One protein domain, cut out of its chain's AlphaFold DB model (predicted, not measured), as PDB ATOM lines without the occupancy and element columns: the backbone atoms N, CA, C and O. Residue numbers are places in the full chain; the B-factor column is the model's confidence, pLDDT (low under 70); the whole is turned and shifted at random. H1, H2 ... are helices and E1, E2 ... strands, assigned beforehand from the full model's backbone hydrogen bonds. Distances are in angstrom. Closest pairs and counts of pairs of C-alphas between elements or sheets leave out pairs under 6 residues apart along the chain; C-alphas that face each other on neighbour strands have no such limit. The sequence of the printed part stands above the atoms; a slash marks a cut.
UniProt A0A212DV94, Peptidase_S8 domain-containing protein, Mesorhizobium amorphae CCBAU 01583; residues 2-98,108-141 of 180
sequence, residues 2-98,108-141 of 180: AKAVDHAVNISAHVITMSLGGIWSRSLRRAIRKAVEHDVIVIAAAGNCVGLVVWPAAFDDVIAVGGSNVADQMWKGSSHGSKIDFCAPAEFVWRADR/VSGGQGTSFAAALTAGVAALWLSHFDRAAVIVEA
ATOM      1  N   ALA A   2      33.809   4.804   7.170       93.19
ATOM      2  CA  ALA A   2      33.321   3.412   7.259       93.19
ATOM      3  C   ALA A   2      34.326   2.410   7.876       93.19
ATOM      4  O   ALA A   2      33.995   1.751   8.852       93.19
ATOM      5  N   LYS A   3      35.581   2.385   7.398       94.62
ATOM      6  CA  LYS A   3      36.637   1.507   7.949       94.62
ATOM      7  C   LYS A   3      36.894   1.713   9.451       94.62
ATOM      8  O   LYS A   3      37.230   0.761  10.140       94.62
ATOM      9  N   ALA A   4      36.753   2.943   9.949       94.44
ATOM     10  CA  ALA A   4      36.951   3.247  11.367       94.44
ATOM     11  C   ALA A   4      35.787   2.721  12.219       94.44
ATOM     12  O   ALA A   4      36.019   2.193  13.299       94.44
ATOM     13  N   VAL A   5      34.555   2.803  11.702       95.69
ATOM     14  CA  VAL A   5      33.378   2.188  12.335       95.69
ATOM     15  C   VAL A   5      33.540   0.668  12.384       95.69
ATOM     16  O   VAL A   5      33.372   0.075  13.442       95.69
ATOM     17  N   ASP A   6      33.952   0.043  11.277       95.94
ATOM     18  CA  ASP A   6      34.225  -1.399  11.252       95.94
ATOM     19  C   ASP A   6      35.318  -1.797  12.256       95.94
ATOM     20  O   ASP A   6      35.179  -2.796  12.959       95.94
ATOM     21  N   HIS A   7      36.391  -1.007  12.361       96.69
ATOM     22  CA  HIS A   7      37.443  -1.240  13.347       96.69
ATOM     23  C   HIS A   7      36.922  -1.128  14.787       96.69
ATOM     24  O   HIS A   7      37.218  -2.004  15.595       96.69
ATOM     25  N   ALA A   8      36.109  -0.111  15.094       96.56
ATOM     26  CA  ALA A   8      35.501   0.062  16.412       96.56
ATOM     27  C   ALA A   8      34.625  -1.142  16.807       96.56
ATOM     28  O   ALA A   8      34.706  -1.630  17.932       96.56
ATOM     29  N   VAL A   9      33.847  -1.675  15.860       96.19
ATOM     30  CA  VAL A   9      33.072  -2.908  16.070       96.19
ATOM     31  C   VAL A   9      33.995  -4.102  16.322       96.19
ATOM     32  O   VAL A   9      33.742  -4.887  17.230       96.19
ATOM     33  N   ASN A  10      35.090  -4.231  15.567       96.12
ATOM     34  CA  ASN A  10      36.030  -5.346  15.721       96.12
ATOM     35  C   ASN A  10      36.749  -5.342  17.081       96.12
ATOM     36  O   ASN A  10      37.021  -6.411  17.618       96.12
ATOM     37  N   ILE A  11      37.025  -4.168  17.658       96.75
ATOM     38  CA  ILE A  11      37.576  -4.055  19.021       96.75
ATOM     39  C   ILE A  11      36.492  -4.140  20.110       96.75
ATOM     40  O   ILE A  11      36.775  -3.877  21.274       96.75
ATOM     41  N   SER A  12      35.256  -4.503  19.748       94.81
ATOM     42  CA  SER A  12      34.107  -4.612  20.657       94.81
ATOM     43  C   SER A  12      33.775  -3.313  21.401       94.81
ATOM     44  O   SER A  12      33.348  -3.341  22.554       94.81
ATOM     45  N   ALA A  13      33.948  -2.158  20.749       96.38
ATOM     46  CA  ALA A  13      33.539  -0.883  21.325       96.38
ATOM     47  C   ALA A  13      32.018  -0.852  21.555       96.38
ATOM     48  O   ALA A  13      31.240  -1.240  20.687       96.38
ATOM     49  N   HIS A  14      31.591  -0.352  22.715       96.06
ATOM     50  CA  HIS A  14      30.170  -0.255  23.069       96.06
ATOM     51  C   HIS A  14      29.508   1.037  22.577       96.06
ATOM     52  O   HIS A  14      28.316   1.049  22.270       96.06
ATOM     53  N   VAL A  15      30.282   2.122  22.505       97.19
ATOM     54  CA  VAL A  15      29.818   3.455  22.111       97.19
ATOM     55  C   VAL A  15      30.795   4.032  21.092       97.19
ATOM     56  O   VAL A  15      32.005   4.030  21.311       97.19
ATOM     57  N   ILE A  16      30.269   4.537  19.981       97.44
ATOM     58  CA  ILE A  16      31.016   5.246  18.944       97.44
ATOM     59  C   ILE A  16      30.511   6.683  18.911       97.44
ATOM     60  O   ILE A  16      29.331   6.930  18.671       97.44
ATOM     61  N   THR A  17      31.422   7.632  19.106       96.94
ATOM     62  CA  THR A  17      31.158   9.061  18.922       96.94
ATOM     63  C   THR A  17      31.750   9.550  17.605       96.94
ATOM     64  O   THR A  17      32.886   9.221  17.253       96.94
ATOM     65  N   MET A  18      30.968  10.318  16.850       95.19
ATOM     66  CA  MET A  18      31.342  10.858  15.547       95.19
ATOM     67  C   MET A  18      31.152  12.375  15.528       95.19
ATOM     68  O   MET A  18      30.119  12.899  15.115       95.19
ATOM     69  N   SER A  19      32.197  13.095  15.929       92.12
ATOM     70  CA  SER A  19      32.287  14.561  15.858       92.12
ATOM     71  C   SER A  19      32.655  15.058  14.451       92.12
ATOM     72  O   SER A  19      33.552  15.883  14.277       92.12
ATOM     73  N   LEU A  20      32.023  14.488  13.426       87.56
ATOM     74  CA  LEU A  20      32.302  14.750  12.018       87.56
ATOM     75  C   LEU A  20      31.080  14.412  11.166       87.56
ATOM     76  O   LEU A  20      30.326  13.494  11.488       87.56
ATOM     77  N   GLY A  21      30.937  15.095  10.037       86.69
ATOM     78  CA  GLY A  21      29.904  14.759   9.074       86.69
ATOM     79  C   GLY A  21      30.147  15.345   7.695       86.69
ATOM     80  O   GLY A  21      31.087  16.106   7.477       86.69
ATOM     81  N   GLY A  22      29.320  14.924   6.750       88.88
ATOM     82  CA  GLY A  22      29.402  15.309   5.351       88.88
ATOM     83  C   GLY A  22      28.228  14.755   4.556       88.88
ATOM     84  O   GLY A  22      27.115  14.633   5.070       88.88
ATOM     85  N   ILE A  23      28.486  14.419   3.295       89.81
ATOM     86  CA  ILE A  23      27.479  13.887   2.375       89.81
ATOM     87  C   ILE A  23      27.148  12.416   2.646       89.81
ATOM     88  O   ILE A  23      27.942  11.657   3.213       89.81
ATOM     89  N   TRP A  24      25.968  12.003   2.190       91.81
ATOM     90  CA  TRP A  24      25.524  10.619   2.263       91.81
ATOM     91  C   TRP A  24      26.515   9.664   1.587       91.81
ATOM     92  O   TRP A  24      27.028   9.922   0.498       91.81
ATOM     93  N   SER A  25      26.746   8.510   2.212       92.94
ATOM     94  CA  SER A  25      27.597   7.463   1.657       92.94
ATOM     95  C   SER A  25      27.026   6.079   1.933       92.94
ATOM     96  O   SER A  25      26.765   5.707   3.082       92.94
ATOM     97  N   ARG A  26      26.890   5.273   0.871       94.69
ATOM     98  CA  ARG A  26      26.410   3.886   0.954       94.69
ATOM     99  C   ARG A  26      27.308   3.022   1.841       94.69
ATOM    100  O   ARG A  26      26.806   2.206   2.613       94.69
ATOM    101  N   SER A  27      28.627   3.195   1.741       94.94
ATOM    102  CA  SER A  27      29.582   2.422   2.542       94.94
ATOM    103  C   SER A  27      29.480   2.780   4.024       94.94
ATOM    104  O   SER A  27      29.491   1.881   4.862       94.94
ATOM    105  N   LEU A  28      29.294   4.066   4.342       94.50
ATOM    106  CA  LEU A  28      29.091   4.527   5.712       94.50
ATOM    107  C   LEU A  28      27.764   4.030   6.295       94.50
ATOM    108  O   LEU A  28      27.765   3.515   7.409       94.50
ATOM    109  N   ARG A  29      26.654   4.094   5.540       95.88
ATOM    110  CA  ARG A  29      25.358   3.564   6.007       95.88
ATOM    111  C   ARG A  29      25.447   2.079   6.351       95.88
ATOM    112  O   ARG A  29      24.892   1.659   7.360       95.88
ATOM    113  N   ARG A  30      26.143   1.287   5.526       95.88
ATOM    114  CA  ARG A  30      26.339  -0.147   5.779       95.88
ATOM    115  C   ARG A  30      27.161  -0.396   7.045       95.88
ATOM    116  O   ARG A  30      26.767  -1.236   7.842       95.88
ATOM    117  N   ALA A  31      28.259   0.335   7.234       96.19
ATOM    118  CA  ALA A  31      29.093   0.192   8.427       96.19
ATOM    119  C   ALA A  31      28.331   0.566   9.711       96.19
ATOM    120  O   ALA A  31      28.426  -0.134  10.712       96.19
ATOM    121  N   ILE A  32      27.518   1.624   9.667       96.44
ATOM    122  CA  ILE A  32      26.691   2.046  10.807       96.44
ATOM    123  C   ILE A  32      25.601   1.027  11.119       96.44
ATOM    124  O   ILE A  32      25.444   0.656  12.275       96.44
ATOM    125  N   ARG A  33      24.890   0.523  10.102       95.75
ATOM    126  CA  ARG A  33      23.908  -0.553  10.309       95.75
ATOM    127  C   ARG A  33      24.543  -1.770  10.964       95.75
ATOM    128  O   ARG A  33      24.009  -2.259  11.947       95.75
ATOM    129  N   LYS A  34      25.717  -2.185  10.479       95.25
ATOM    130  CA  LYS A  34      26.488  -3.266  11.093       95.25
ATOM    131  C   LYS A  34      26.802  -2.955  12.562       95.25
ATOM    132  O   LYS A  34      26.555  -3.792  13.415       95.25
ATOM    133  N   ALA A  35      27.296  -1.759  12.883       96.06
ATOM    134  CA  ALA A  35      27.567  -1.381  14.272       96.06
ATOM    135  C   ALA A  35      26.315  -1.496  15.162       96.06
ATOM    136  O   ALA A  35      26.366  -2.117  16.220       96.06
ATOM    137  N   VAL A  36      25.172  -0.991  14.698       94.94
ATOM    138  CA  VAL A  36      23.899  -1.057  15.434       94.94
ATOM    139  C   VAL A  36      23.375  -2.492  15.564       94.94
ATOM    140  O   VAL A  36      22.830  -2.851  16.604       94.94
ATOM    141  N   GLU A  37      23.562  -3.338  14.547       93.62
ATOM    142  CA  GLU A  37      23.253  -4.777  14.599       93.62
ATOM    143  C   GLU A  37      24.115  -5.527  15.628       93.62
ATOM    144  O   GLU A  37      23.669  -6.527  16.186       93.62
ATOM    145  N   HIS A  38      25.318  -5.024  15.919       94.31
ATOM    146  CA  HIS A  38      26.210  -5.516  16.972       94.31
ATOM    147  C   HIS A  38      25.967  -4.847  18.345       94.31
ATOM    148  O   HIS A  38      26.824  -4.911  19.228       94.31
ATOM    149  N   ASP A  39      24.801  -4.218  18.538       94.56
ATOM    150  CA  ASP A  39      24.400  -3.516  19.766       94.56
ATOM    151  C   ASP A  39      25.394  -2.413  20.192       94.56
ATOM    152  O   ASP A  39      25.627  -2.191  21.386       94.56
ATOM    153  N   VAL A  40      26.007  -1.738  19.214       96.25
ATOM    154  CA  VAL A  40      26.867  -0.569  19.435       96.25
ATOM    155  C   VAL A  40      26.036   0.702  19.320       96.25
ATOM    156  O   VAL A  40      25.318   0.908  18.340       96.25
ATOM    157  N   ILE A  41      26.162   1.584  20.310       96.38
ATOM    158  CA  ILE A  41      25.515   2.897  20.303       96.38
ATOM    159  C   ILE A  41      26.341   3.832  19.419       96.38
ATOM    160  O   ILE A  41      27.525   4.046  19.678       96.38
ATOM    161  N   VAL A  42      25.728   4.407  18.385       97.19
ATOM    162  CA  VAL A  42      26.388   5.369  17.491       97.19
ATOM    163  C   VAL A  42      25.783   6.748  17.713       97.19
ATOM    164  O   VAL A  42      24.583   6.937  17.531       97.19
ATOM    165  N   ILE A  43      26.624   7.707  18.093       98.00
ATOM    166  CA  ILE A  43      26.250   9.097  18.372       98.00
ATOM    167  C   ILE A  43      27.016   9.997  17.409       98.00
ATOM    168  O   ILE A  43      28.232   9.854  17.259       98.00
ATOM    169  N   ALA A  44      26.330  10.933  16.759       97.25
ATOM    170  CA  ALA A  44      26.940  11.833  15.791       97.25
ATOM    171  C   ALA A  44      26.508  13.287  15.986       97.25
ATOM    172  O   ALA A  44      25.377  13.591  16.364       97.25
ATOM    173  N   ALA A  45      27.435  14.195  15.685       96.75
ATOM    174  CA  ALA A  45      27.191  15.629  15.698       96.75
ATOM    175  C   ALA A  45      26.267  16.041  14.539       96.75
ATOM    176  O   ALA A  45      26.505  15.657  13.391       96.75
ATOM    177  N   ALA A  46      25.242  16.852  14.821       94.94
ATOM    178  CA  ALA A  46      24.275  17.291  13.812       94.94
ATOM    179  C   ALA A  46      24.885  18.180  12.709       94.94
ATOM    180  O   ALA A  46      24.364  18.205  11.594       94.94
ATOM    181  N   GLY A  47      25.985  18.884  12.998       93.50
ATOM    182  CA  GLY A  47      26.666  19.795  12.074       93.50
ATOM    183  C   GLY A  47      26.768  21.223  12.617       93.50
ATOM    184  O   GLY A  47      26.033  21.607  13.527       93.50
ATOM    185  N   ASN A  48      27.712  21.997  12.069       92.88
ATOM    186  CA  ASN A  48      27.978  23.379  12.478       92.88
ATOM    187  C   ASN A  48      27.832  24.326  11.281       92.88
ATOM    188  O   ASN A  48      28.519  24.139  10.280       92.88
ATOM    189  N   CYS A  49      26.981  25.345  11.388       88.38
ATOM    190  CA  CYS A  49      26.769  26.393  10.380       88.38
ATOM    191  C   CYS A  49      26.345  25.885   8.984       88.38
ATOM    192  O   CYS A  49      26.477  26.609   8.003       88.38
ATOM    193  N   VAL A  50      25.831  24.653   8.881       85.56
ATOM    194  CA  VAL A  50      25.340  24.065   7.617       85.56
ATOM    195  C   VAL A  50      23.824  24.251   7.458       85.56
ATOM    196  O   VAL A  50      23.293  24.141   6.358       85.56
ATOM    197  N   GLY A  51      23.105  24.504   8.557       85.25
ATOM    198  CA  GLY A  51      21.640  24.624   8.595       85.25
ATOM    199  C   GLY A  51      20.909  23.279   8.533       85.25
ATOM    200  O   GLY A  51      19.899  23.103   9.199       85.25
ATOM    201  N   LEU A  52      21.461  22.297   7.820       91.00
ATOM    202  CA  LEU A  52      20.914  20.944   7.682       91.00
ATOM    203  C   LEU A  52      21.698  19.931   8.525       91.00
ATOM    204  O   LEU A  52      22.902  20.088   8.752       91.00
ATOM    205  N   VAL A  53      21.022  18.861   8.952       93.12
ATOM    206  CA  VAL A  53      21.664  17.732   9.642       93.12
ATOM    207  C   VAL A  53      22.534  16.950   8.657       93.12
ATOM    208  O   VAL A  53      22.050  16.475   7.630       93.12
ATOM    209  N   VAL A  54      23.823  16.810   8.968       94.38
ATOM    210  CA  VAL A  54      24.797  16.128   8.098       94.38
ATOM    211  C   VAL A  54      24.811  14.612   8.315       94.38
ATOM    212  O   VAL A  54      24.366  14.101   9.341       94.38
ATOM    213  N   TRP A  55      25.363  13.851   7.368       94.31
ATOM    214  CA  TRP A  55      25.593  12.416   7.560       94.31
ATOM    215  C   TRP A  55      26.906  12.188   8.308       94.31
ATOM    216  O   TRP A  55      27.905  12.805   7.947       94.31
ATOM    217  N   PRO A  56      26.957  11.292   9.309       95.31
ATOM    218  CA  PRO A  56      25.996  10.221   9.581       95.31
ATOM    219  C   PRO A  56      24.829  10.552  10.522       95.31
ATOM    220  O   PRO A  56      23.953   9.702  10.646       95.31
ATOM    221  N   ALA A  57      24.783  11.732  11.147       95.25
ATOM    222  CA  ALA A  57      23.712  12.095  12.082       95.25
ATOM    223  C   ALA A  57      22.313  12.011  11.446       95.25
ATOM    224  O   ALA A  57      21.370  11.582  12.082       95.25
ATOM    225  N   ALA A  58      22.173  12.297  10.152       95.25
ATOM    226  CA  ALA A  58      20.893  12.167   9.453       95.25
ATOM    227  C   ALA A  58      20.399  10.711   9.228       95.25
ATOM    228  O   ALA A  58      19.390  10.508   8.547       95.25
ATOM    229  N   PHE A  59      21.102   9.679   9.710       94.88
ATOM    230  CA  PHE A  59      20.627   8.294   9.655       94.88
ATOM    231  C   PHE A  59      19.747   7.951  10.856       94.88
ATOM    232  O   PHE A  59      20.182   8.110  11.981       94.88
ATOM    233  N   ASP A  60      18.588   7.335  10.612       92.50
ATOM    234  CA  ASP A  60      17.628   6.968  11.677       92.50
ATOM    235  C   ASP A  60      18.169   5.959  12.711       92.50
ATOM    236  O   ASP A  60      17.578   5.768  13.766       92.50
ATOM    237  N   ASP A  61      19.277   5.282  12.393       93.19
ATOM    238  CA  ASP A  61      19.932   4.322  13.288       93.19
ATOM    239  C   ASP A  61      21.023   4.990  14.162       93.19
ATOM    240  O   ASP A  61      21.727   4.302  14.898       93.19
ATOM    241  N   VAL A  62      21.217   6.309  14.041       96.25
ATOM    242  CA  VAL A  62      22.254   7.100  14.721       96.25
ATOM    243  C   VAL A  62      21.588   8.131  15.614       96.25
ATOM    244  O   VAL A  62      20.661   8.799  15.179       96.25
ATOM    245  N   ILE A  63      22.116   8.300  16.826       96.94
ATOM    246  CA  ILE A  63      21.679   9.364  17.728       96.94
ATOM    247  C   ILE A  63      22.298  10.682  17.257       96.94
ATOM    248  O   ILE A  63      23.514  10.885  17.356       96.94
ATOM    249  N   ALA A  64      21.470  11.565  16.720       97.25
ATOM    250  CA  ALA A  64      21.843  12.868  16.205       97.25
ATOM    251  C   ALA A  64      21.725  13.938  17.288       97.25
ATOM    252  O   ALA A  64      20.634  14.228  17.783       97.25
ATOM    253  N   VAL A  65      22.852  14.569  17.614       97.69
ATOM    254  CA  VAL A  65      22.920  15.531  18.718       97.69
ATOM    255  C   VAL A  65      23.127  16.950  18.195       97.69
ATOM    256  O   VAL A  65      24.140  17.258  17.553       97.69
ATOM    257  N   GLY A  66      22.153  17.812  18.483       96.94
ATOM    258  CA  GLY A  66      22.209  19.254  18.256       96.94
ATOM    259  C   GLY A  66      22.972  19.995  19.354       96.94
ATOM    260  O   GLY A  66      23.265  19.453  20.421       96.94
ATOM    261  N   GLY A  67      23.309  21.254  19.093       96.56
ATOM    262  CA  GLY A  67      24.035  22.104  20.027       96.56
ATOM    263  C   GLY A  67      23.129  23.067  20.783       96.56
ATOM    264  O   GLY A  67      22.316  23.759  20.175       96.56
ATOM    265  N   SER A  68      23.328  23.159  22.095       96.56
ATOM    266  CA  SER A  68      22.705  24.155  22.976       96.56
ATOM    267  C   SER A  68      23.751  25.052  23.639       96.56
ATOM    268  O   SER A  68      24.952  24.746  23.636       96.56
ATOM    269  N   ASN A  69      23.293  26.177  24.175       95.44
ATOM    270  CA  ASN A  69      24.090  27.098  24.969       95.44
ATOM    271  C   ASN A  69      23.758  27.014  26.465       95.44
ATOM    272  O   ASN A  69      22.891  26.259  26.886       95.44
ATOM    273  N   VAL A  70      24.458  27.819  27.264       94.62
ATOM    274  CA  VAL A  70      24.284  27.931  28.725       94.62
ATOM    275  C   VAL A  70      22.874  28.365  29.156       94.62
ATOM    276  O   VAL A  70      22.485  28.115  30.291       94.62
ATOM    277  N   ALA A  71      22.097  28.991  28.270       95.44
ATOM    278  CA  ALA A  71      20.716  29.390  28.538       95.44
ATOM    279  C   ALA A  71      19.688  28.324  28.101       95.44
ATOM    280  O   ALA A  71      18.516  28.655  27.941       95.44
ATOM    281  N   ASP A  72      20.126  27.085  27.838       93.50
ATOM    282  CA  ASP A  72      19.325  25.984  27.279       93.50
ATOM    283  C   ASP A  72      18.638  26.320  25.943       93.50
ATOM    284  O   ASP A  72      17.673  25.681  25.517       93.50
ATOM    285  N   GLN A  73      19.160  27.312  25.223       95.75
ATOM    286  CA  GLN A  73      18.694  27.671  23.890       95.75
ATOM    287  C   GLN A  73      19.540  26.969  22.833       95.75
ATOM    288  O   GLN A  73      20.710  26.647  23.053       95.75
ATOM    289  N   MET A  74      18.965  26.764  21.646       93.81
ATOM    290  CA  MET A  74      19.724  26.253  20.508       93.81
ATOM    291  C   MET A  74      20.907  27.184  20.220       93.81
ATOM    292  O   MET A  74      20.743  28.391  20.030       93.81
ATOM    293  N   TRP A  75      22.108  26.616  20.156       95.06
ATOM    294  CA  TRP A  75      23.299  27.361  19.781       95.06
ATOM    295  C   TRP A  75      23.158  27.854  18.339       95.06
ATOM    296  O   TRP A  75      22.845  27.069  17.443       95.06
ATOM    297  N   LYS A  76      23.439  29.139  18.086       93.12
ATOM    298  CA  LYS A  76      23.285  29.761  16.754       93.12
ATOM    299  C   LYS A  76      24.050  29.031  15.645       93.12
ATOM    300  O   LYS A  76      23.636  29.066  14.493       93.12
ATOM    301  N   GLY A  77      25.163  28.381  15.990       91.62
ATOM    302  CA  GLY A  77      25.967  27.594  15.057       91.62
ATOM    303  C   GLY A  77      25.477  26.162  14.836       91.62
ATOM    304  O   GLY A  77      26.055  25.471  14.006       91.62
ATOM    305  N   SER A  78      24.454  25.680  15.546       94.12
ATOM    306  CA  SER A  78      23.963  24.307  15.396       94.12
ATOM    307  C   SER A  78      23.155  24.132  14.111       94.12
ATOM    308  O   SER A  78      22.288  24.943  13.784       94.12
ATOM    309  N   SER A  79      23.375  23.017  13.413       93.75
ATOM    310  CA  SER A  79      22.389  22.508  12.454       93.75
ATOM    311  C   SER A  79      21.051  22.217  13.147       93.75
ATOM    312  O   SER A  79      21.018  21.961  14.354       93.75
ATOM    313  N   HIS A  80      19.961  22.247  12.379       92.12
ATOM    314  CA  HIS A  80      18.594  22.022  12.852       92.12
ATOM    315  C   HIS A  80      17.809  21.125  11.881       92.12
ATOM    316  O   HIS A  80      18.198  20.926  10.731       92.12
ATOM    317  N   GLY A  81      16.703  20.549  12.356       91.94
ATOM    318  CA  GLY A  81      15.794  19.741  11.542       91.94
ATOM    319  C   GLY A  81      15.247  18.523  12.280       91.94
ATOM    320  O   GLY A  81      15.705  18.170  13.363       91.94
ATOM    321  N   SER A  82      14.289  17.837  11.656       92.88
ATOM    322  CA  SER A  82      13.563  16.702  12.248       92.88
ATOM    323  C   SER A  82      14.401  15.435  12.453       92.88
ATOM    324  O   SER A  82      13.884  14.430  12.926       92.88
ATOM    325  N   LYS A  83      15.664  15.446  12.017       94.69
ATOM    326  CA  LYS A  83      16.612  14.345  12.211       94.69
ATOM    327  C   LYS A  83      17.429  14.480  13.491       94.69
ATOM    328  O   LYS A  83      18.217  13.589  13.749       94.69
ATOM    329  N   ILE A  84      17.292  15.575  14.240       95.44
ATOM    330  CA  ILE A  84      17.931  15.736  15.550       95.44
ATOM    331  C   ILE A  84      17.066  15.041  16.597       95.44
ATOM    332  O   ILE A  84      15.876  15.334  16.681       95.44
ATOM    333  N   ASP A  85      17.670  14.171  17.404       95.94
ATOM    334  CA  ASP A  85      16.964  13.497  18.496       95.94
ATOM    335  C   ASP A  85      16.834  14.414  19.717       95.94
ATOM    336  O   ASP A  85      15.770  14.510  20.321       95.94
ATOM    337  N   PHE A  86      17.921  15.102  20.082       95.44
ATOM    338  CA  PHE A  86      17.956  16.082  21.171       95.44
ATOM    339  C   PHE A  86      19.185  16.998  21.073       95.44
ATOM    340  O   PHE A  86      20.080  16.797  20.247       95.44
ATOM    341  N   CYS A  87      19.238  18.014  21.935       95.69
ATOM    342  CA  CYS A  87      20.363  18.940  22.045       95.69
ATOM    343  C   CYS A  87      21.180  18.678  23.315       95.69
ATOM    344  O   CYS A  87      20.630  18.294  24.344       95.69
ATOM    345  N   ALA A  88      22.487  18.930  23.250       96.69
ATOM    346  CA  ALA A  88      23.383  18.919  24.407       96.69
ATOM    347  C   ALA A  88      24.345  20.125  24.352       96.69
ATOM    348  O   ALA A  88      24.388  20.814  23.321       96.69
ATOM    349  N   PRO A  89      25.082  20.447  25.433       96.75
ATOM    350  CA  PRO A  89      25.933  21.635  25.473       96.75
ATOM    351  C   PRO A  89      26.982  21.646  24.353       96.75
ATOM    352  O   PRO A  89      27.744  20.693  24.178       96.75
ATOM    353  N   ALA A  90      27.005  22.732  23.582       96.00
ATOM    354  CA  ALA A  90      27.890  22.905  22.432       96.00
ATOM    355  C   ALA A  90      28.547  24.281  22.355       96.00
ATOM    356  O   ALA A  90      29.544  24.405  21.651       96.00
ATOM    357  N   GLU A  91      28.006  25.308  23.010       96.00
ATOM    358  CA  GLU A  91      28.585  26.654  23.028       96.00
ATOM    359  C   GLU A  91      29.478  26.849  24.264       96.00
ATOM    360  O   GLU A  91      29.081  26.495  25.370       96.00
ATOM    361  N   PHE A  92      30.684  27.403  24.076       93.50
ATOM    362  CA  PHE A  92      31.671  27.665  25.139       93.50
ATOM    363  C   PHE A  92      31.962  26.473  26.075       93.50
ATOM    364  O   PHE A  92      32.152  26.630  27.279       93.50
ATOM    365  N   VAL A  93      32.064  25.265  25.516       94.31
ATOM    366  CA  VAL A  93      32.445  24.065  26.267       94.31
ATOM    367  C   VAL A  93      33.947  24.089  26.545       94.31
ATOM    368  O   VAL A  93      34.763  24.137  25.623       94.31
ATOM    369  N   TRP A  94      34.324  24.023  27.820       92.94
ATOM    370  CA  TRP A  94      35.722  23.913  28.225       92.94
ATOM    371  C   TRP A  94      36.301  22.572  27.787       92.94
ATOM    372  O   TRP A  94      35.769  21.507  28.100       92.94
ATOM    373  N   ARG A  95      37.417  22.623  27.065       90.88
ATOM    374  CA  ARG A  95      38.108  21.438  26.559       90.88
ATOM    375  C   ARG A  95      39.609  21.554  26.759       90.88
ATOM    376  O   ARG A  95      40.166  22.650  26.804       90.88
ATOM    377  N   ALA A  96      40.275  20.405  26.787       90.25
ATOM    378  CA  ALA A  96      41.720  20.370  26.634       90.25
ATOM    379  C   ALA A  96      42.112  20.966  25.270       90.25
ATOM    380  O   ALA A  96      41.504  20.665  24.234       90.25
ATOM    381  N   ASP A  97      43.132  21.818  25.272       85.75
ATOM    382  CA  ASP A  97      43.645  22.477  24.080       85.75
ATOM    383  C   ASP A  97      45.097  22.115  23.833       85.75
ATOM    384  O   ASP A  97      46.000  22.535  24.549       85.75
ATOM    385  N   ARG A  98      45.312  21.313  22.795       84.12
ATOM    386  CA  ARG A  98      46.639  20.892  22.370       84.12
ATOM    387  C   ARG A  98      46.790  21.214  20.891       84.12
ATOM    388  O   ARG A  98      46.203  20.531  20.055       84.12
ATOM    389  N   VAL A 108      43.710  24.535  28.811       89.62
ATOM    390  CA  VAL A 108      42.252  24.421  28.681       89.62
ATOM    391  C   VAL A 108      41.734  25.695  28.023       89.62
ATOM    392  O   VAL A 108      42.143  26.794  28.391       89.62
ATOM    393  N   SER A 109      40.849  25.558  27.041       90.69
ATOM    394  CA  SER A 109      40.191  26.693  26.394       90.69
ATOM    395  C   SER A 109      38.737  26.372  26.055       90.69
ATOM    396  O   SER A 109      38.338  25.206  25.984       90.69
ATOM    397  N   GLY A 110      37.929  27.417  25.876       91.31
ATOM    398  CA  GLY A 110      36.560  27.281  25.387       91.31
ATOM    399  C   GLY A 110      36.545  26.849  23.920       91.31
ATOM    400  O   GLY A 110      37.265  27.396  23.084       91.31
ATOM    401  N   GLY A 111      35.725  25.854  23.604       91.56
ATOM    402  CA  GLY A 111      35.404  25.433  22.248       91.56
ATOM    403  C   GLY A 111      33.907  25.532  21.986       91.56
ATOM    404  O   GLY A 111      33.098  25.522  22.909       91.56
ATOM    405  N   GLN A 112      33.537  25.606  20.711       93.69
ATOM    406  CA  GLN A 112      32.139  25.563  20.300       93.69
ATOM    407  C   GLN A 112      31.933  24.640  19.103       93.69
ATOM    408  O   GLN A 112      32.780  24.572  18.209       93.69
ATOM    409  N   GLY A 113      30.843  23.882  19.114       94.12
ATOM    410  CA  GLY A 113      30.573  22.863  18.108       94.12
ATOM    411  C   GLY A 113      29.646  21.763  18.610       94.12
ATOM    412  O   GLY A 113      29.803  21.267  19.724       94.12
ATOM    413  N   THR A 114      28.764  21.277  17.736       95.56
ATOM    414  CA  THR A 114      27.969  20.056  17.978       95.56
ATOM    415  C   THR A 114      28.848  18.815  18.195       95.56
ATOM    416  O   THR A 114      28.419  17.830  18.788       95.56
ATOM    417  N   SER A 115      30.125  18.893  17.812       94.88
ATOM    418  CA  SER A 115      31.180  17.953  18.192       94.88
ATOM    419  C   SER A 115      31.275  17.718  19.702       94.88
ATOM    420  O   SER A 115      31.460  16.572  20.108       94.88
ATOM    421  N   PHE A 116      31.150  18.772  20.518       95.88
ATOM    422  CA  PHE A 116      31.201  18.670  21.979       95.88
ATOM    423  C   PHE A 116      29.921  18.057  22.534       95.88
ATOM    424  O   PHE A 116      29.996  17.163  23.372       95.88
ATOM    425  N   ALA A 117      28.769  18.448  21.990       96.56
ATOM    426  CA  ALA A 117      27.478  17.864  22.339       96.56
ATOM    427  C   ALA A 117      27.462  16.340  22.113       96.56
ATOM    428  O   ALA A 117      27.091  15.579  23.010       96.56
ATOM    429  N   ALA A 118      27.956  15.873  20.962       97.00
ATOM    430  CA  ALA A 118      28.096  14.445  20.671       97.00
ATOM    431  C   ALA A 118      29.078  13.735  21.626       97.00
ATOM    432  O   ALA A 118      28.808  12.624  22.079       97.00
ATOM    433  N   ALA A 119      30.207  14.369  21.964       96.38
ATOM    434  CA  ALA A 119      31.195  13.805  22.885       96.38
ATOM    435  C   ALA A 119      30.661  13.679  24.323       96.38
ATOM    436  O   ALA A 119      30.806  12.622  24.936       96.38
ATOM    437  N   LEU A 120      29.997  14.717  24.841       96.44
ATOM    438  CA  LEU A 120      29.362  14.700  26.163       96.44
ATOM    439  C   LEU A 120      28.280  13.619  26.236       96.44
ATOM    440  O   LEU A 120      28.255  12.828  27.177       96.44
ATOM    441  N   THR A 121      27.452  13.520  25.196       97.44
ATOM    442  CA  THR A 121      26.413  12.488  25.089       97.44
ATOM    443  C   THR A 121      27.006  11.079  25.087       97.44
ATOM    444  O   THR A 121      26.481  10.184  25.746       97.44
ATOM    445  N   ALA A 122      28.129  10.865  24.398       97.38
ATOM    446  CA  ALA A 122      28.821   9.579  24.423       97.38
ATOM    447  C   ALA A 122      29.366   9.231  25.816       97.38
ATOM    448  O   ALA A 122      29.304   8.069  26.217       97.38
ATOM    449  N   GLY A 123      29.832  10.229  26.574       96.88
ATOM    450  CA  GLY A 123      30.190  10.064  27.983       96.88
ATOM    451  C   GLY A 123      28.998   9.631  28.838       96.88
ATOM    452  O   GLY A 123      29.104   8.664  29.589       96.88
ATOM    453  N   VAL A 124      27.839  10.276  28.668       96.81
ATOM    454  CA  VAL A 124      26.596   9.891  29.359       96.81
ATOM    455  C   VAL A 124      26.181   8.464  28.999       96.81
ATOM    456  O   VAL A 124      25.883   7.679  29.893       96.81
ATOM    457  N   ALA A 125      26.224   8.086  27.719       96.25
ATOM    458  CA  ALA A 125      25.910   6.724  27.285       96.25
ATOM    459  C   ALA A 125      26.864   5.685  27.899       96.25
ATOM    460  O   ALA A 125      26.427   4.614  28.317       96.25
ATOM    461  N   ALA A 126      28.159   5.999  27.999       96.38
ATOM    462  CA  ALA A 126      29.135   5.125  28.643       96.38
ATOM    463  C   ALA A 126      28.861   4.963  30.148       96.38
ATOM    464  O   ALA A 126      28.884   3.842  30.653       96.38
ATOM    465  N   LEU A 127      28.546   6.056  30.853       96.56
ATOM    466  CA  LEU A 127      28.159   6.013  32.267       96.56
ATOM    467  C   LEU A 127      26.862   5.226  32.472       96.56
ATOM    468  O   LEU A 127      26.777   4.417  33.391       96.56
ATOM    469  N   TRP A 128      25.885   5.401  31.581       95.56
ATOM    470  CA  TRP A 128      24.627   4.662  31.610       95.56
ATOM    471  C   TRP A 128      24.853   3.154  31.486       95.56
ATOM    472  O   TRP A 128      24.333   2.397  32.296       95.56
ATOM    473  N   LEU A 129      25.673   2.719  30.526       95.38
ATOM    474  CA  LEU A 129      26.044   1.307  30.358       95.38
ATOM    475  C   LEU A 129      26.910   0.760  31.501       95.38
ATOM    476  O   LEU A 129      26.967  -0.450  31.699       95.38
ATOM    477  N   SER A 130      27.633   1.624  32.213       94.56
ATOM    478  CA  SER A 130      28.400   1.225  33.395       94.56
ATOM    479  C   SER A 130      27.511   1.078  34.627       94.56
ATOM    480  O   SER A 130      27.818   0.268  35.496       94.56
ATOM    481  N   HIS A 131      26.462   1.891  34.734       95.88
ATOM    482  CA  HIS A 131      25.534   1.867  35.858       95.88
ATOM    483  C   HIS A 131      24.483   0.767  35.697       95.88
ATOM    484  O   HIS A 131      24.219   0.010  36.628       95.88
ATOM    485  N   PHE A 132      23.904   0.660  34.501       92.44
ATOM    486  CA  PHE A 132      22.963  -0.384  34.127       92.44
ATOM    487  C   PHE A 132      23.701  -1.443  33.321       92.44
ATOM    488  O   PHE A 132      24.244  -1.131  32.264       92.44
ATOM    489  N   ASP A 133      23.699  -2.689  33.802       93.06
ATOM    490  CA  ASP A 133      24.319  -3.815  33.102       93.06
ATOM    491  C   ASP A 133      23.994  -3.791  31.598       93.06
ATOM    492  O   ASP A 133      22.830  -3.737  31.183       93.06
ATOM    493  N   ARG A 134      25.039  -3.825  30.765       92.62
ATOM    494  CA  ARG A 134      24.900  -3.694  29.312       92.62
ATOM    495  C   ARG A 134      23.948  -4.738  28.731       92.62
ATOM    496  O   ARG A 134      23.188  -4.414  27.818       92.62
ATOM    497  N   ALA A 135      23.979  -5.980  29.217       92.44
ATOM    498  CA  ALA A 135      23.110  -7.025  28.689       92.44
ATOM    499  C   ALA A 135      21.639  -6.729  29.020       92.44
ATOM    500  O   ALA A 135      20.782  -6.880  28.145       92.44
ATOM    501  N   ALA A 136      21.353  -6.227  30.223       93.19
ATOM    502  CA  ALA A 136      20.017  -5.775  30.602       93.19
ATOM    503  C   ALA A 136      19.527  -4.619  29.714       93.19
ATOM    504  O   ALA A 136      18.414  -4.682  29.185       93.19
ATOM    505  N   VAL A 137      20.373  -3.612  29.463       92.94
ATOM    506  CA  VAL A 137      20.037  -2.480  28.577       92.94
ATOM    507  C   VAL A 137      19.732  -2.956  27.155       92.94
ATOM    508  O   VAL A 137      18.756  -2.514  26.553       92.94
ATOM    509  N   ILE A 138      20.516  -3.895  26.616       92.19
ATOM    510  CA  ILE A 138      20.286  -4.464  25.277       92.19
ATOM    511  C   ILE A 138      18.958  -5.225  25.219       92.19
ATOM    512  O   ILE A 138      18.210  -5.094  24.246       92.19
ATOM    513  N   VAL A 139      18.652  -6.030  26.239       93.06
ATOM    514  CA  VAL A 139      17.380  -6.761  26.317       93.06
ATOM    515  C   VAL A 139      16.210  -5.785  26.309       93.06
ATOM    516  O   VAL A 139      15.257  -5.995  25.557       93.06
ATOM    517  N   GLU A 140      16.299  -4.706  27.083       91.50
ATOM    518  CA  GLU A 140      15.238  -3.709  27.157       91.50
ATOM    519  C   GLU A 140      15.104  -2.904  25.860       91.50
ATOM    520  O   GLU A 140      14.007  -2.787  25.316       91.50
ATOM    521  N   ALA A 141      16.213  -2.471  25.256       88.25
ATOM    522  CA  ALA A 141      16.197  -1.793  23.960       88.25
ATOM    523  C   ALA A 141      15.545  -2.651  22.856       88.25
ATOM    524  O   ALA A 141      14.806  -2.149  22.007       88.25
TER     525      ALA A 141
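This is residues 2 to 98 and 108 to 141 of the 180 residues of the protein "Peptidase_S8 domain-containing protein" of Mesorhizobium amorphae CCBAU 01583 (UniProt A0A212DV94). A strongly twisted sheet of four parallel strands, E1 to E4, curls round one long helix, H3, which covers one of its faces. H1 and H2 lie side by side and only graze the sheet near E1 and E2, while a small ribbon of two strands, E5 and E6, and the last helix, H4, lie far from the mean of the C-alphas. The 131 printed residues hold four named helices and six named strands, in the order H1 E1 H2 E2 E3 E4 E5 E6 H3 H4, and the class is mixed, helices and strands. The larger sheet has the order E1, E2, E3, E4, and the smaller one is antiparallel. The whole is compact, with a radius of gyration of the C-alphas of 14.6 A, and rounded, spanning 36 by 35 by 32 A.

H1, residues 2 to 10, touches H2, residues 26 to 37, at a shallow tilt of 19 degrees, the same way; their closest C-alphas, of Ala 2 and Leu 28, are 4.6 A apart. H1 only grazes the larger sheet with its residues 4 to 9, and H2 with its residues 32 to 36. E1, residues 15 to 18, is an edge strand of that sheet and parallel to E2, residues 41 to 45; N 16 and O 41 are 2.8 A apart, within hydrogen-bond range. E1, H2 and E2 make a strand-helix-strand unit, two parallel neighbour strands with a helix between them, and its crossover is right-handed. E2 is parallel to E3, residues 63 to 68, with N 44 and O 63 at 2.9 A. E3 is parallel to the other edge strand, E4, residues 86 to 89, with N 66 and O 86 at 2.9 A. The pairing of E3 is staggered: its residues 63 to 65 pair with E2 and 65 to 68 with E4. E5, residues 93 to 96, is antiparallel to E6, residues 108 to 111, with N 95 and O 109 at 2.9 A. H3, residues 114 to 131, is on the larger sheet, which curls round it; the two form two layers, a helix on one face of a sheet. The closest C-alphas of H3 and E4, those of Ala 117 and Ala 88, are 4.7 A apart, and those of H3 and E1, Ala 122 and Thr 17, 6.0 A. H4, residues 134 to 141, is not on that sheet and is close to H3 but not clearly touching it; their closest C-alphas, of Val 137 and Leu 129, are 7.3 A apart, and their lines are only just about perpendicular, at 71 degrees. H3 is apart from H1 and H2. In H1, H2, H3 and H4 every O i to N i+4 pair is within hydrogen-bond range.

H1 begins at C-alpha 2, at (33.321, 3.412, 7.259), and is 12.5 A long from first to last C-alpha. H2 measures 16.5 A, E2 13.6 A and E3, the longest strand by residues, 15.7 A. H3, the longest helix, runs 25.6 A from C-alpha 114 at (27.969, 20.056, 17.978). H4 ends at C-alpha 141, at (16.197, -1.793, 23.960).

The two C-alphas farthest apart, of Ser 109 and Val 139, are 40.5 A apart. Residues 99 to 107 are not printed, and C-alphas 98 and 108 are 8.5 A apart across the cut. The links E2 to E3 and E3 to E4 are long, 17 residues each. The mean pLDDT of the printed part is 94.2, and no printed residue is under 70.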